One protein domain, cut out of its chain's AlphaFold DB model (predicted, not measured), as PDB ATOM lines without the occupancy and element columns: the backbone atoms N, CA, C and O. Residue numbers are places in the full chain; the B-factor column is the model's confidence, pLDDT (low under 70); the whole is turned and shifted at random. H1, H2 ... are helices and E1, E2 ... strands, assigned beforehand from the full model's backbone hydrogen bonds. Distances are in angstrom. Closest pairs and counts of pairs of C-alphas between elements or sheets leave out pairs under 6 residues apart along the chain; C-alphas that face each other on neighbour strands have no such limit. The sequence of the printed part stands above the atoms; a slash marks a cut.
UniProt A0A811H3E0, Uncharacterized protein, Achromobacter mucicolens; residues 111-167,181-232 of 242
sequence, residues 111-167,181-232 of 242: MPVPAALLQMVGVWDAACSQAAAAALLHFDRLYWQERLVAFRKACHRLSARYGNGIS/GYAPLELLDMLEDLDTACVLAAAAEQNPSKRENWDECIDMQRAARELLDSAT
ATOM      1  N   MET A 111      65.684  40.913  90.865       82.62
ATOM      2  CA  MET A 111      66.087  41.670  89.679       82.62
ATOM      3  C   MET A 111      65.306  41.257  88.436       82.62
ATOM      4  O   MET A 111      64.946  40.085  88.307       82.62
ATOM      5  N   PRO A 112      65.045  42.207  87.521       82.06
ATOM      6  CA  PRO A 112      64.550  41.886  86.192       82.06
ATOM      7  C   PRO A 112      65.533  40.970  85.454       82.06
ATOM      8  O   PRO A 112      66.737  41.211  85.483       82.06
ATOM      9  N   VAL A 113      65.013  39.958  84.767       82.94
ATOM     10  CA  VAL A 113      65.771  38.999  83.962       82.94
ATOM     11  C   VAL A 113      65.111  38.734  82.607       82.94
ATOM     12  O   VAL A 113      63.890  38.870  82.472       82.94
ATOM     13  N   PRO A 114      65.894  38.309  81.600       83.50
ATOM     14  CA  PRO A 114      65.352  37.815  80.339       83.50
ATOM     15  C   PRO A 114      64.460  36.583  80.535       83.50
ATOM     16  O   PRO A 114      64.754  35.713  81.353       83.50
ATOM     17  N   ALA A 115      63.397  36.462  79.736       82.88
ATOM     18  CA  ALA A 115      62.468  35.329  79.810       82.88
ATOM     19  C   ALA A 115      63.151  33.969  79.563       82.88
ATOM     20  O   ALA A 115      62.800  32.987  80.214       82.88
ATOM     21  N   ALA A 116      64.165  33.929  78.689       83.88
ATOM     22  CA  ALA A 116      64.969  32.734  78.422       83.88
ATOM     23  C   ALA A 116      65.612  32.160  79.699       83.88
ATOM     24  O   ALA A 116      65.664  30.949  79.888       83.88
ATOM     25  N   LEU A 117      66.010  33.025  80.637       85.00
ATOM     26  CA  LEU A 117      66.593  32.621  81.918       85.00
ATOM     27  C   LEU A 117      65.575  31.870  82.791       85.00
ATOM     28  O   LEU A 117      65.922  30.916  83.478       85.00
ATOM     29  N   LEU A 118      64.300  32.259  82.742       84.50
ATOM     30  CA  LEU A 118      63.238  31.561  83.474       84.50
ATOM     31  C   LEU A 118      62.871  30.220  82.821       84.50
ATOM     32  O   LEU A 118      62.516  29.280  83.529       84.50
ATOM     33  N   GLN A 119      62.999  30.105  81.496       85.31
ATOM     34  CA  GLN A 119      62.778  28.848  80.769       85.31
ATOM     35  C   GLN A 119      63.843  27.787  81.101       85.31
ATOM     36  O   GLN A 119      63.545  26.596  81.091       85.31
ATOM     37  N   MET A 120      65.050  28.212  81.487       88.88
ATOM     38  CA  MET A 120      66.164  27.329  81.853       88.88
ATOM     39  C   MET A 120      65.995  26.595  83.192       88.88
ATOM     40  O   MET A 120      66.763  25.682  83.487       88.88
ATOM     41  N   VAL A 121      64.986  26.926  84.004       88.00
ATOM     42  CA  VAL A 121      64.851  26.359  85.358       88.00
ATOM     43  C   VAL A 121      64.752  24.831  85.375       88.00
ATOM     44  O   VAL A 121      65.368  24.189  86.225       88.00
ATOM     45  N   GLY A 122      64.037  24.231  84.420       85.31
ATOM     46  CA  GLY A 122      63.978  22.769  84.306       85.31
ATOM     47  C   GLY A 122      65.315  22.145  83.890       85.31
ATOM     48  O   GLY A 122      65.674  21.069  84.367       85.31
ATOM     49  N   VAL A 123      66.073  22.843  83.042       90.94
ATOM     50  CA  VAL A 123      67.374  22.395  82.528       90.94
ATOM     51  C   VAL A 123      68.423  22.387  83.639       90.94
ATOM     52  O   VAL A 123      69.167  21.421  83.781       90.94
ATOM     53  N   TRP A 124      68.436  23.418  84.481       92.88
ATOM     54  CA  TRP A 124      69.364  23.542  85.606       92.88
ATOM     55  C   TRP A 124      69.191  22.466  86.680       92.88
ATOM     56  O   TRP A 124      70.185  21.967  87.205       92.88
ATOM     57  N   ASP A 125      67.954  22.055  86.979       92.38
ATOM     58  CA  ASP A 125      67.707  20.959  87.929       92.38
ATOM     59  C   ASP A 125      68.342  19.646  87.444       92.38
ATOM     60  O   ASP A 125      69.051  18.957  88.191       92.38
ATOM     61  N   ALA A 126      68.128  19.334  86.161       92.00
ATOM     62  CA  ALA A 126      68.707  18.170  85.509       92.00
ATOM     63  C   ALA A 126      70.238  18.275  85.440       92.00
ATOM     64  O   ALA A 126      70.930  17.308  85.761       92.00
ATOM     65  N   ALA A 127      70.765  19.456  85.110       90.44
ATOM     66  CA  ALA A 127      72.196  19.710  85.002       90.44
ATOM     67  C   ALA A 127      72.927  19.481  86.332       90.44
ATOM     68  O   ALA A 127      73.892  18.720  86.381       90.44
ATOM     69  N   CYS A 128      72.443  20.060  87.437       90.06
ATOM     70  CA  CYS A 128      73.046  19.851  88.757       90.06
ATOM     71  C   CYS A 128      72.951  18.386  89.207       90.06
ATOM     72  O   CYS A 128      73.901  17.847  89.781       90.06
ATOM     73  N   SER A 129      71.829  17.718  88.921       91.06
ATOM     74  CA  SER A 129      71.653  16.291  89.222       91.06
ATOM     75  C   SER A 129      72.653  15.424  88.449       91.06
ATOM     76  O   SER A 129      73.280  14.528  89.021       91.06
ATOM     77  N   GLN A 130      72.846  15.712  87.162       88.94
ATOM     78  CA  GLN A 130      73.783  15.000  86.298       88.94
ATOM     79  C   GLN A 130      75.240  15.292  86.671       88.94
ATOM     80  O   GLN A 130      76.047  14.364  86.712       88.94
ATOM     81  N   ALA A 131      75.571  16.531  87.043       84.69
ATOM     82  CA  ALA A 131      76.890  16.898  87.555       84.69
ATOM     83  C   ALA A 131      77.231  16.142  88.853       84.69
ATOM     84  O   ALA A 131      78.320  15.579  88.977       84.69
ATOM     85  N   ALA A 132      76.282  16.028  89.790       85.94
ATOM     86  CA  ALA A 132      76.460  15.238  91.012       85.94
ATOM     87  C   ALA A 132      76.640  13.733  90.730       85.94
ATOM     88  O   ALA A 132      77.414  13.052  91.413       85.94
ATOM     89  N   ALA A 133      75.929  13.203  89.730       85.62
ATOM     90  CA  ALA A 133      76.039  11.807  89.319       85.62
ATOM     91  C   ALA A 133      77.382  11.510  88.629       85.62
ATOM     92  O   ALA A 133      77.988  10.471  88.895       85.62
ATOM     93  N   ALA A 134      77.861  12.434  87.793       83.44
ATOM     94  CA  ALA A 134      79.123  12.325  87.066       83.44
ATOM     95  C   ALA A 134      80.363  12.586  87.943       83.44
ATOM     96  O   ALA A 134      81.470  12.188  87.576       83.44
ATOM     97  N   ALA A 135      80.195  13.226  89.103       83.06
ATOM     98  CA  ALA A 135      81.280  13.501  90.036       83.06
ATOM     99  C   ALA A 135      81.940  12.209  90.557       83.06
ATOM    100  O   ALA A 135      81.293  11.347  91.166       83.06
ATOM    101  N   LEU A 136      83.256  12.104  90.336       81.19
ATOM    102  CA  LEU A 136      84.091  10.984  90.787       81.19
ATOM    103  C   LEU A 136      84.534  11.144  92.244       81.19
ATOM    104  O   LEU A 136      84.651  10.159  92.972       81.19
ATOM    105  N   LEU A 137      84.795  12.383  92.665       83.12
ATOM    106  CA  LEU A 137      85.195  12.700  94.027       83.12
ATOM    107  C   LEU A 137      83.958  12.940  94.891       83.12
ATOM    108  O   LEU A 137      82.992  13.582  94.479       83.12
ATOM    109  N   HIS A 138      84.009  12.447  96.128       79.50
ATOM    110  CA  HIS A 138      82.912  12.615  97.078       79.50
ATOM    111  C   HIS A 138      82.627  14.094  97.383       79.50
ATOM    112  O   HIS A 138      81.468  14.480  97.481       79.50
ATOM    113  N   PHE A 139      83.677  14.916  97.474       83.12
ATOM    114  CA  PHE A 139      83.553  16.353  97.718       83.12
ATOM    115  C   PHE A 139      82.778  17.065  96.598       83.12
ATOM    116  O   PHE A 139      81.823  17.780  96.884       83.12
ATOM    117  N   ASP A 140      83.109  16.797  95.332       79.44
ATOM    118  CA  ASP A 140      82.420  17.406  94.187       79.44
ATOM    119  C   ASP A 140      80.958  16.958  94.104       79.44
ATOM    120  O   ASP A 140      80.066  17.745  93.787       79.44
ATOM    121  N   ARG A 141      80.677  15.693  94.444       83.88
ATOM    122  CA  ARG A 141      79.298  15.200  94.526       83.88
ATOM    123  C   ARG A 141      78.498  15.954  95.587       83.88
ATOM    124  O   ARG A 141      77.367  16.344  95.309       83.88
ATOM    125  N   LEU A 142      79.066  16.142  96.780       89.19
ATOM    126  CA  LEU A 142      78.423  16.905  97.852       89.19
ATOM    127  C   LEU A 142      78.187  18.355  97.426       89.19
ATOM    128  O   LEU A 142      77.078  18.853  97.596       89.19
ATOM    129  N   TYR A 143      79.174  18.988  96.785       90.69
ATOM    130  CA  TYR A 143      79.038  20.340  96.247       90.69
ATOM    131  C   TYR A 143      77.818  20.475  95.328       90.69
ATOM    132  O   TYR A 143      76.943  21.308  95.564       90.69
ATOM    133  N   TRP A 144      77.701  19.617  94.308       89.56
ATOM    134  CA  TRP A 144      76.582  19.681  93.364       89.56
ATOM    135  C   TRP A 144      75.230  19.346  94.004       89.56
ATOM    136  O   TRP A 144      74.211  19.922  93.620       89.56
ATOM    137  N   GLN A 145      75.204  18.472  95.014       91.38
ATOM    138  CA  GLN A 145      73.993  18.191  95.788       91.38
ATOM    139  C   GLN A 145      73.547  19.403  96.619       91.38
ATOM    140  O   GLN A 145      72.362  19.740  96.616       91.38
ATOM    141  N   GLU A 146      74.472  20.092  97.285       91.50
ATOM    142  CA  GLU A 146      74.176  21.326  98.021       91.50
ATOM    143  C   GLU A 146      73.684  22.432  97.081       91.50
ATOM    144  O   GLU A 146      72.686  23.100  97.374       91.50
ATOM    145  N   ARG A 147      74.315  22.575  95.908       88.81
ATOM    146  CA  ARG A 147      73.877  23.515  94.865       88.81
ATOM    147  C   ARG A 147      72.480  23.199  94.348       88.81
ATOM    148  O   ARG A 147      71.663  24.111  94.258       88.81
ATOM    149  N   LEU A 148      72.158  21.929  94.107       91.44
ATOM    150  CA  LEU A 148      70.813  21.507  93.708       91.44
ATOM    151  C   LEU A 148      69.759  21.863  94.771       91.44
ATOM    152  O   LEU A 148      68.675  22.346  94.441       91.44
ATOM    153  N   VAL A 149      70.066  21.671  96.058       92.19
ATOM    154  CA  VAL A 149      69.162  22.044  97.160       92.19
ATOM    155  C   VAL A 149      68.958  23.562  97.220       92.19
ATOM    156  O   VAL A 149      67.819  24.031  97.328       92.19
ATOM    157  N   ALA A 150      70.036  24.343  97.118       90.12
ATOM    158  CA  ALA A 150      69.970  25.804  97.094       90.12
ATOM    159  C   ALA A 150      69.162  26.319  95.890       90.12
ATOM    160  O   ALA A 150      68.291  27.185  96.046       90.12
ATOM    161  N   PHE A 151      69.384  25.725  94.718       91.75
ATOM    162  CA  PHE A 151      68.655  25.999  93.487       91.75
ATOM    163  C   PHE A 151      67.156  25.731  93.625       91.75
ATOM    164  O   PHE A 151      66.342  26.627  93.389       91.75
ATOM    165  N   ARG A 152      66.767  24.545  94.102       91.00
ATOM    166  CA  ARG A 152      65.355  24.203  94.335       91.00
ATOM    167  C   ARG A 152      64.694  25.153  95.330       91.00
ATOM    168  O   ARG A 152      63.562  25.584  95.117       91.00
ATOM    169  N   LYS A 153      65.411  25.577  96.378       89.50
ATOM    170  CA  LYS A 153      64.925  26.597  97.323       89.50
ATOM    171  C   LYS A 153      64.688  27.951  96.642       89.50
ATOM    172  O   LYS A 153      63.706  28.625  96.963       89.50
ATOM    173  N   ALA A 154      65.560  28.369  95.723       86.94
ATOM    174  CA  ALA A 154      65.361  29.582  94.928       86.94
ATOM    175  C   ALA A 154      64.159  29.448  93.976       86.94
ATOM    176  O   ALA A 154      63.329  30.354  93.907       86.94
ATOM    177  N   CYS A 155      63.992  28.285  93.345       86.12
ATOM    178  CA  CYS A 155      62.838  27.978  92.499       86.12
ATOM    179  C   CYS A 155      61.518  27.976  93.280       86.12
ATOM    180  O   CYS A 155      60.510  28.462  92.780       86.12
ATOM    181  N   HIS A 156      61.504  27.507  94.530       85.06
ATOM    182  CA  HIS A 156      60.321  27.621  95.383       85.06
ATOM    183  C   HIS A 156      59.939  29.080  95.657       85.06
ATOM    184  O   HIS A 156      58.753  29.405  95.618       85.06
ATOM    185  N   ARG A 157      60.914  29.977  95.875       81.06
ATOM    186  CA  ARG A 157      60.641  31.423  96.005       81.06
ATOM    187  C   ARG A 157      60.098  32.012  94.706       81.06
ATOM    188  O   ARG A 157      59.154  32.798  94.746       81.06
ATOM    189  N   LEU A 158      60.660  31.601  93.570       80.94
ATOM    190  CA  LEU A 158      60.185  31.972  92.238       80.94
ATOM    191  C   LEU A 158      58.720  31.545  92.032       80.94
ATOM    192  O   LEU A 158      57.869  32.376  91.731       80.94
ATOM    193  N   SER A 159      58.391  30.286  92.311       80.25
ATOM    194  CA  SER A 159      57.027  29.755  92.209       80.25
ATOM    195  C   SER A 159      56.048  30.411  93.186       80.25
ATOM    196  O   SER A 159      54.907  30.675  92.814       80.25
ATOM    197  N   ALA A 160      56.477  30.725  94.413       78.12
ATOM    198  CA  ALA A 160      55.657  31.460  95.379       78.12
ATOM    199  C   ALA A 160      55.336  32.888  94.903       78.12
ATOM    200  O   ALA A 160      54.279  33.422  95.232       78.12
ATOM    201  N   ARG A 161      56.230  33.501  94.115       73.38
ATOM    202  CA  ARG A 161      56.037  34.837  93.540       73.38
ATOM    203  C   ARG A 161      55.055  34.842  92.371       73.38
ATOM    204  O   ARG A 161      54.276  35.785  92.270       73.38
ATOM    205  N   TYR A 162      55.107  33.825  91.511       70.56
ATOM    206  CA  TYR A 162      54.292  33.758  90.291       70.56
ATOM    207  C   TYR A 162      53.008  32.933  90.424       70.56
ATOM    208  O   TYR A 162      52.187  32.989  89.520       70.56
ATOM    209  N   GLY A 163      52.797  32.239  91.549       54.34
ATOM    210  CA  GLY A 163      51.583  31.466  91.815       54.34
ATOM    211  C   GLY A 163      51.461  30.248  90.893       54.34
ATOM    212  O   GLY A 163      51.019  30.356  89.760       54.34
ATOM    213  N   ASN A 164      51.811  29.065  91.404       51.84
ATOM    214  CA  ASN A 164      51.653  27.771  90.719       51.84
ATOM    215  C   ASN A 164      52.439  27.591  89.411       51.84
ATOM    216  O   ASN A 164      51.941  27.062  88.419       51.84
ATOM    217  N   GLY A 165      53.735  27.885  89.499       49.31
ATOM    218  CA  GLY A 165      54.738  27.356  88.587       49.31
ATOM    219  C   GLY A 165      55.185  28.359  87.540       49.31
ATOM    220  O   GLY A 165      54.456  29.255  87.126       49.31
ATOM    221  N   ILE A 166      56.424  28.179  87.099       51.59
ATOM    222  CA  ILE A 166      56.986  28.809  85.907       51.59
ATOM    223  C   ILE A 166      56.312  28.110  84.721       51.59
ATOM    224  O   ILE A 166      56.911  27.291  84.032       51.59
ATOM    225  N   SER A 167      55.000  28.286  84.583       41.12
ATOM    226  CA  SER A 167      54.259  27.643  83.515       41.12
ATOM    227  C   SER A 167      54.640  28.371  82.239       41.12
ATOM    228  O   SER A 167      54.238  29.511  82.019       41.12
ATOM    229  N   GLY A 181      60.306  39.375  83.487       74.94
ATOM    230  CA  GLY A 181      60.291  38.383  84.551       74.94
ATOM    231  C   GLY A 181      61.334  38.780  85.586       74.94
ATOM    232  O   GLY A 181      62.443  39.146  85.236       74.94
ATOM    233  N   TYR A 182      60.991  38.766  86.861       83.50
ATOM    234  CA  TYR A 182      61.929  38.980  87.956       83.50
ATOM    235  C   TYR A 182      62.403  37.641  88.516       83.50
ATOM    236  O   TYR A 182      61.592  36.729  88.699       83.50
ATOM    237  N   ALA A 183      63.684  37.557  88.859       85.06
ATOM    238  CA  ALA A 183      64.282  36.433  89.566       85.06
ATOM    239  C   ALA A 183      64.866  36.888  90.914       85.06
ATOM    240  O   ALA A 183      65.290  38.042  91.040       85.06
ATOM    241  N   PRO A 184      64.892  36.007  91.927       85.06
ATOM    242  CA  PRO A 184      65.529  36.309  93.200       85.06
ATOM    243  C   PRO A 184      67.057  36.386  93.029       85.06
ATOM    244  O   PRO A 184      67.625  35.609  92.263       85.06
ATOM    245  N   LEU A 185      67.726  37.294  93.747       85.31
ATOM    246  CA  LEU A 185      69.177  37.510  93.650       85.31
ATOM    247  C   LEU A 185      69.971  36.227  93.876       85.31
ATOM    248  O   LEU A 185      70.927  35.981  93.155       85.31
ATOM    249  N   GLU A 186      69.528  35.360  94.789       87.06
ATOM    250  CA  GLU A 186      70.267  34.129  95.056       87.06
ATOM    251  C   GLU A 186      70.279  33.188  93.844       87.06
ATOM    252  O   GLU A 186      71.230  32.438  93.679       87.06
ATOM    253  N   LEU A 187      69.246  33.219  92.983       87.56
ATOM    254  CA  LEU A 187      69.273  32.481  91.714       87.56
ATOM    255  C   LEU A 187      70.320  33.071  90.763       87.56
ATOM    256  O   LEU A 187      71.001  32.323  90.070       87.56
ATOM    257  N   LEU A 188      70.461  34.396  90.752       87.94
ATOM    258  CA  LEU A 188      71.400  35.100  89.879       87.94
ATOM    259  C   LEU A 188      72.853  34.909  90.300       87.94
ATOM    260  O   LEU A 188      73.718  34.770  89.434       87.94
ATOM    261  N   ASP A 189      73.091  34.826  91.606       87.94
ATOM    262  CA  ASP A 189      74.393  34.507  92.193       87.94
ATOM    263  C   ASP A 189      74.842  33.073  91.857       87.94
ATOM    264  O   ASP A 189      76.033  32.784  91.867       87.94
ATOM    265  N   MET A 190      73.905  32.172  91.534       90.00
ATOM    266  CA  MET A 190      74.203  30.787  91.145       90.00
ATOM    267  C   MET A 190      74.398  30.597  89.637       90.00
ATOM    268  O   MET A 190      74.740  29.497  89.220       90.00
ATOM    269  N   LEU A 191      74.188  31.612  88.792       89.69
ATOM    270  CA  LEU A 191      74.176  31.415  87.332       89.69
ATOM    271  C   LEU A 191      75.497  30.872  86.768       89.69
ATOM    272  O   LEU A 191      75.468  30.118  85.800       89.69
ATOM    273  N   GLU A 192      76.633  31.208  87.377       89.19
ATOM    274  CA  GLU A 192      77.941  30.661  86.994       89.19
ATOM    275  C   GLU A 192      78.062  29.165  87.336       89.19
ATOM    276  O   GLU A 192      78.499  28.355  86.512       89.19
ATOM    277  N   ASP A 193      77.591  28.769  88.523       88.25
ATOM    278  CA  ASP A 193      77.532  27.362  88.925       88.25
ATOM    279  C   ASP A 193      76.583  26.565  88.026       88.25
ATOM    280  O   ASP A 193      76.855  25.413  87.691       88.25
ATOM    281  N   LEU A 194      75.472  27.179  87.614       91.00
ATOM    282  CA  LEU A 194      74.480  26.563  86.740       91.00
ATOM    283  C   LEU A 194      74.998  26.397  85.300       91.00
ATOM    284  O   LEU A 194      74.748  25.352  84.705       91.00
ATOM    285  N   ASP A 195      75.772  27.357  84.765       90.38
ATOM    286  CA  ASP A 195      76.478  27.195  83.470       90.38
ATOM    287  C   ASP A 195      77.452  26.016  83.552       90.38
ATOM    288  O   ASP A 195      77.427  25.106  82.721       90.38
ATOM    289  N   THR A 196      78.241  25.976  84.629       88.50
ATOM    290  CA  THR A 196      79.194  24.891  84.882       88.50
ATOM    291  C   THR A 196      78.484  23.537  84.974       88.50
ATOM    292  O   THR A 196      78.955  22.553  84.403       88.50
ATOM    293  N   ALA A 197      77.327  23.470  85.636       86.81
ATOM    294  CA  ALA A 197      76.528  22.251  85.712       86.81
ATOM    295  C   ALA A 197      76.062  21.782  84.324       86.81
ATOM    296  O   ALA A 197      76.139  20.587  84.035       86.81
ATOM    297  N   CYS A 198      75.615  22.697  83.456       88.38
ATOM    298  CA  CYS A 198      75.217  22.377  82.083       88.38
ATOM    299  C   CYS A 198      76.397  21.840  81.261       88.38
ATOM    300  O   CYS A 198      76.256  20.818  80.593       88.38
ATOM    301  N   VAL A 199      77.580  22.453  81.377       90.31
ATOM    302  CA  VAL A 199      78.806  21.974  80.714       90.31
ATOM    303  C   VAL A 199      79.191  20.572  81.196       90.31
ATOM    304  O   VAL A 199      79.512  19.695  80.391       90.31
ATOM    305  N   LEU A 200      79.129  20.321  82.506       86.19
ATOM    306  CA  LEU A 200      79.409  18.996  83.068       86.19
ATOM    307  C   LEU A 200      78.376  17.955  82.627       86.19
ATOM    308  O   LEU A 200      78.743  16.813  82.342       86.19
ATOM    309  N   ALA A 201      77.102  18.335  82.532       86.94
ATOM    310  CA  ALA A 201      76.050  17.468  82.021       86.94
ATOM    311  C   ALA A 201      76.286  17.109  80.545       86.94
ATOM    312  O   ALA A 201      76.284  15.923  80.208       86.94
ATOM    313  N   ALA A 202      76.600  18.090  79.695       88.25
ATOM    314  CA  ALA A 202      76.943  17.879  78.287       88.25
ATOM    315  C   ALA A 202      78.137  16.921  78.117       88.25
ATOM    316  O   ALA A 202      78.105  15.995  77.298       88.25
ATOM    317  N   ALA A 203      79.177  17.101  78.939       85.88
ATOM    318  CA  ALA A 203      80.367  16.256  78.935       85.88
ATOM    319  C   ALA A 203      80.077  14.817  79.397       85.88
ATOM    320  O   ALA A 203      80.669  13.867  78.881       85.88
ATOM    321  N   ALA A 204      79.164  14.649  80.358       85.12
ATOM    322  CA  ALA A 204      78.748  13.343  80.863       85.12
ATOM    323  C   ALA A 204      77.752  12.616  79.937       85.12
ATOM    324  O   ALA A 204      77.602  11.397  80.042       85.12
ATOM    325  N   GLU A 205      77.067  13.337  79.045       87.69
ATOM    326  CA  GLU A 205      76.079  12.771  78.126       87.69
ATOM    327  C   GLU A 205      76.752  11.898  77.058       87.69
ATOM    328  O   GLU A 205      77.717  12.303  76.409       87.69
ATOM    329  N   GLN A 206      76.236  10.682  76.869       85.94
ATOM    330  CA  GLN A 206      76.784   9.701  75.926       85.94
ATOM    331  C   GLN A 206      76.038   9.710  74.591       85.94
ATOM    332  O   GLN A 206      76.590   9.276  73.581       85.94
ATOM    333  N   ASN A 207      74.793  10.195  74.577       86.31
ATOM    334  CA  ASN A 207      73.990  10.280  73.369       86.31
ATOM    335  C   ASN A 207      74.273  11.594  72.609       86.31
ATOM    336  O   ASN A 207      73.979  12.664  73.147       86.31
ATOM    337  N   PRO A 208      74.773  11.539  71.357       83.88
ATOM    338  CA  PRO A 208      75.090  12.732  70.573       83.88
ATOM    339  C   PRO A 208      73.929  13.723  70.430       83.88
ATOM    340  O   PRO A 208      74.137  14.914  70.626       83.88
ATOM    341  N   SER A 209      72.701  13.251  70.189       87.50
ATOM    342  CA  SER A 209      71.550  14.151  70.003       87.50
ATOM    343  C   SER A 209      71.134  14.863  71.289       87.50
ATOM    344  O   SER A 209      70.633  15.982  71.262       87.50
ATOM    345  N   LYS A 210      71.358  14.231  72.446       84.31
ATOM    346  CA  LYS A 210      71.140  14.883  73.742       84.31
ATOM    347  C   LYS A 210      72.253  15.867  74.070       84.31
ATOM    348  O   LYS A 210      71.978  16.871  74.714       84.31
ATOM    349  N   ARG A 211      73.487  15.587  73.641       85.50
ATOM    350  CA  ARG A 211      74.616  16.505  73.804       85.50
ATOM    351  C   ARG A 211      74.401  17.794  73.011       85.50
ATOM    352  O   ARG A 211      74.552  18.854  73.596       85.50
ATOM    353  N   GLU A 212      73.950  17.701  71.760       87.56
ATOM    354  CA  GLU A 212      73.595  18.879  70.950       87.56
ATOM    355  C   GLU A 212      72.540  19.755  71.651       87.56
ATOM    356  O   GLU A 212      72.699  20.966  71.745       87.56
ATOM    357  N   ASN A 213      71.517  19.141  72.256       90.88
ATOM    358  CA  ASN A 213      70.520  19.871  73.048       90.88
ATOM    359  C   ASN A 213      71.119  20.560  74.294       90.88
ATOM    360  O   ASN A 213      70.669  21.635  74.690       90.88
ATOM    361  N   TRP A 214      72.134  19.965  74.933       89.62
ATOM    362  CA  TRP A 214      72.850  20.628  76.027       89.62
ATOM    363  C   TRP A 214      73.657  21.832  75.539       89.62
ATOM    364  O   TRP A 214      73.657  22.857  76.218       89.62
ATOM    365  N   ASP A 215      74.298  21.725  74.376       90.19
ATOM    366  CA  ASP A 215      75.061  22.823  73.779       90.19
ATOM    367  C   ASP A 215      74.138  24.013  73.450       90.19
ATOM    368  O   ASP A 215      74.430  25.144  73.838       90.19
ATOM    369  N   GLU A 216      72.954  23.756  72.878       91.88
ATOM    370  CA  GLU A 216      71.929  24.789  72.648       91.88
ATOM    371  C   GLU A 216      71.474  25.467  73.952       91.88
ATOM    372  O   GLU A 216      71.303  26.689  74.014       91.88
ATOM    373  N   CYS A 217      71.304  24.688  75.024       90.31
ATOM    374  CA  CYS A 217      70.938  25.212  76.338       90.31
ATOM    375  C   CYS A 217      72.034  26.111  76.938       90.31
ATOM    376  O   CYS A 217      71.721  27.136  77.550       90.31
ATOM    377  N   ILE A 218      73.307  25.744  76.761       91.94
ATOM    378  CA  ILE A 218      74.462  26.534  77.211       91.94
ATOM    379  C   ILE A 218      74.509  27.867  76.457       91.94
ATOM    380  O   ILE A 218      74.615  28.925  77.082       91.94
ATOM    381  N   ASP A 219      74.360  27.836  75.133       92.50
ATOM    382  CA  ASP A 219      74.362  29.045  74.308       92.50
ATOM    383  C   ASP A 219      73.198  29.976  74.671       92.50
ATOM    384  O   ASP A 219      73.388  31.184  74.846       92.50
ATOM    385  N   MET A 220      72.002  29.420  74.885       90.31
ATOM    386  CA  MET A 220      70.838  30.184  75.333       90.31
ATOM    387  C   MET A 220      71.071  30.847  76.698       90.31
ATOM    388  O   MET A 220      70.727  32.020  76.879       90.31
ATOM    389  N   GLN A 221      71.667  30.136  77.658       90.38
ATOM    390  CA  GLN A 221      71.989  30.699  78.970       90.38
ATOM    391  C   GLN A 221      73.006  31.833  78.872       90.38
ATOM    392  O   GLN A 221      72.823  32.868  79.514       90.38
ATOM    393  N   ARG A 222      74.061  31.661  78.073       91.06
ATOM    394  CA  ARG A 222      75.111  32.672  77.900       91.06
ATOM    395  C   ARG A 222      74.577  33.921  77.216       91.06
ATOM    396  O   ARG A 222      74.769  35.014  77.741       91.06
ATOM    397  N   ALA A 223      73.792  33.766  76.153       87.81
ATOM    398  CA  ALA A 223      73.111  34.885  75.505       87.81
ATOM    399  C   ALA A 223      72.150  35.608  76.470       87.81
ATOM    400  O   ALA A 223      72.119  36.838  76.540       87.81
ATOM    401  N   ALA A 224      71.389  34.861  77.278       85.06
ATOM    402  CA  ALA A 224      70.531  35.451  78.305       85.06
ATOM    403  C   ALA A 224      71.344  36.182  79.389       85.06
ATOM    404  O   ALA A 224      70.905  37.213  79.903       85.06
ATOM    405  N   ARG A 225      72.534  35.683  79.733       86.94
ATOM    406  CA  ARG A 225      73.419  36.324  80.707       86.94
ATOM    407  C   ARG A 225      74.003  37.630  80.173       86.94
ATOM    408  O   ARG A 225      73.964  38.627  80.883       86.94
ATOM    409  N   GLU A 226      74.428  37.668  78.915       87.44
ATOM    410  CA  GLU A 226      74.892  38.897  78.254       87.44
ATOM    411  C   GLU A 226      73.807  39.987  78.236       87.44
ATOM    412  O   GLU A 226      74.075  41.162  78.502       87.44
ATOM    413  N   LEU A 227      72.550  39.606  77.991       82.38
ATOM    414  CA  LEU A 227      71.412  40.528  78.071       82.38
ATOM    415  C   LEU A 227      71.164  41.033  79.502       82.38
ATOM    416  O   LEU A 227      70.801  42.193  79.692       82.38
ATOM    417  N   LEU A 228      71.365  40.188  80.515       83.88
ATOM    418  CA  LEU A 228      71.237  40.582  81.920       83.88
ATOM    419  C   LEU A 228      72.354  41.547  82.351       83.88
ATOM    420  O   LEU A 228      72.089  42.562  82.999       83.88
ATOM    421  N   ASP A 229      73.593  41.254  81.967       82.31
ATOM    422  CA  ASP A 229      74.764  42.053  82.329       82.31
ATOM    423  C   ASP A 229      74.792  43.392  81.564       82.31
ATOM    424  O   ASP A 229      75.187  44.414  82.118       82.31
ATOM    425  N   SER A 230      74.280  43.444  80.330       77.62
ATOM    426  CA  SER A 230      74.112  44.707  79.587       77.62
ATOM    427  C   SER A 230      72.958  45.575  80.105       77.62
ATOM    428  O   SER A 230      72.990  46.799  79.968       77.62
ATOM    429  N   ALA A 231      71.945  44.966  80.729       70.38
ATOM    430  CA  ALA A 231      70.823  45.674  81.341       70.38
ATOM    431  C   ALA A 231      71.129  46.199  82.756       70.38
ATOM    432  O   ALA A 231      70.424  47.092  83.242       70.38
ATOM    433  N   THR A 232      72.155  45.672  83.430       62.19
ATOM    434  CA  THR A 232      72.610  46.213  84.716       62.19
ATOM    435  C   THR A 232      73.496  47.442  84.464       62.19
ATOM    436  O   THR A 232      74.552  47.338  83.844       62.19
TER     437      THR A 232
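AT A GLANCE: This is residues 111 to 167 and 181 to 232 of the 242 residues of an uncharacterized protein of Achromobacter mucicolens (UniProt A0A811H3E0). Two helical hairpins, H2 with H3 and H5 with H6, pack on each other through their shorter helices H2 and H5, which cross in the middle, while the long helices H3 and H6 lie on the outside on opposite sides. At one end the short pieces E1, H1, E2 and H4 sit between the far parts of H3 and H6, E2 and H4 by H3, E1 and H1 by H6. The 109 printed residues hold six named helices and two short strands, in the order E1 H1 H2 H3 E2 H4 H5 H6, and the class is mostly helix. The whole is compact, with a radius of gyration of the C-alphas of 13.8 A, and spans 36 by 26 by 26 A.

IN THESE COORDINATES: Begin at C-alpha 111, at (66.087, 41.670, 89.679), where strand E1 takes residues 111 to 113. Helix H1 follows at residues 115 to 119, then H2 at residues 121 to 134, 20.1 A long. Find C-alpha 138 at (82.912, 12.615, 97.078); from there H3 runs 36.2 A to residue 162. After the cut, E2 is residues 181 to 184, H4 residues 185 to 189, and H5 residues 191 to 204, 19.7 A long. H6, residues 208 to 231, runs 34.9 A and ends at C-alpha 231, (70.823, 45.674, 81.341).

HOW THE PARTS SIT: Look first at Ala 127 and Cys 198, the closest C-alphas of H2 and H5, 5.0 A apart: these helices touch at a steep tilt of 56 degrees and run the same way. H2 and H3 form a helical hairpin, opposite ways at a shallow tilt of 12 degrees, with the C-alphas of Ala 132 and Arg 141 closest at 4.5 A. H5 and H6 form another, opposite ways at a shallow tilt of 14 degrees, with the C-alphas of Ala 202 and Arg 211 closest at 5.2 A. H3 and H6 are apart. H3 touches H4 with residues 151 to 155 alone, the C-alphas of Ala 154 and Leu 187 being closest at 5.8 A. H6 touches H1 with residues 220 to 225 alone, closest at the C-alphas of Leu 117 and Ala 224, 6.0 A. E1 and E2 meet only at a point, where C-alphas 112 and 182 face each other at 4.3 A. Every O i to N i+4 pair is within hydrogen-bond range in H1, H3, H4, H5 and H6, and 9 of 10 are in H2.

THE WHOLE: The C-alphas of Leu 137 and Gly 163 are the two farthest apart, 38.6 A. Residues 168 to 180 are not printed, and C-alphas 167 and 181 stand 12.4 A apart across this cut, in the link from H3 to E2. The links that are printed whole are tight. The mean pLDDT of the printed part is 84.5; look for values under 70 at residues 163 to 167 and at residue 232.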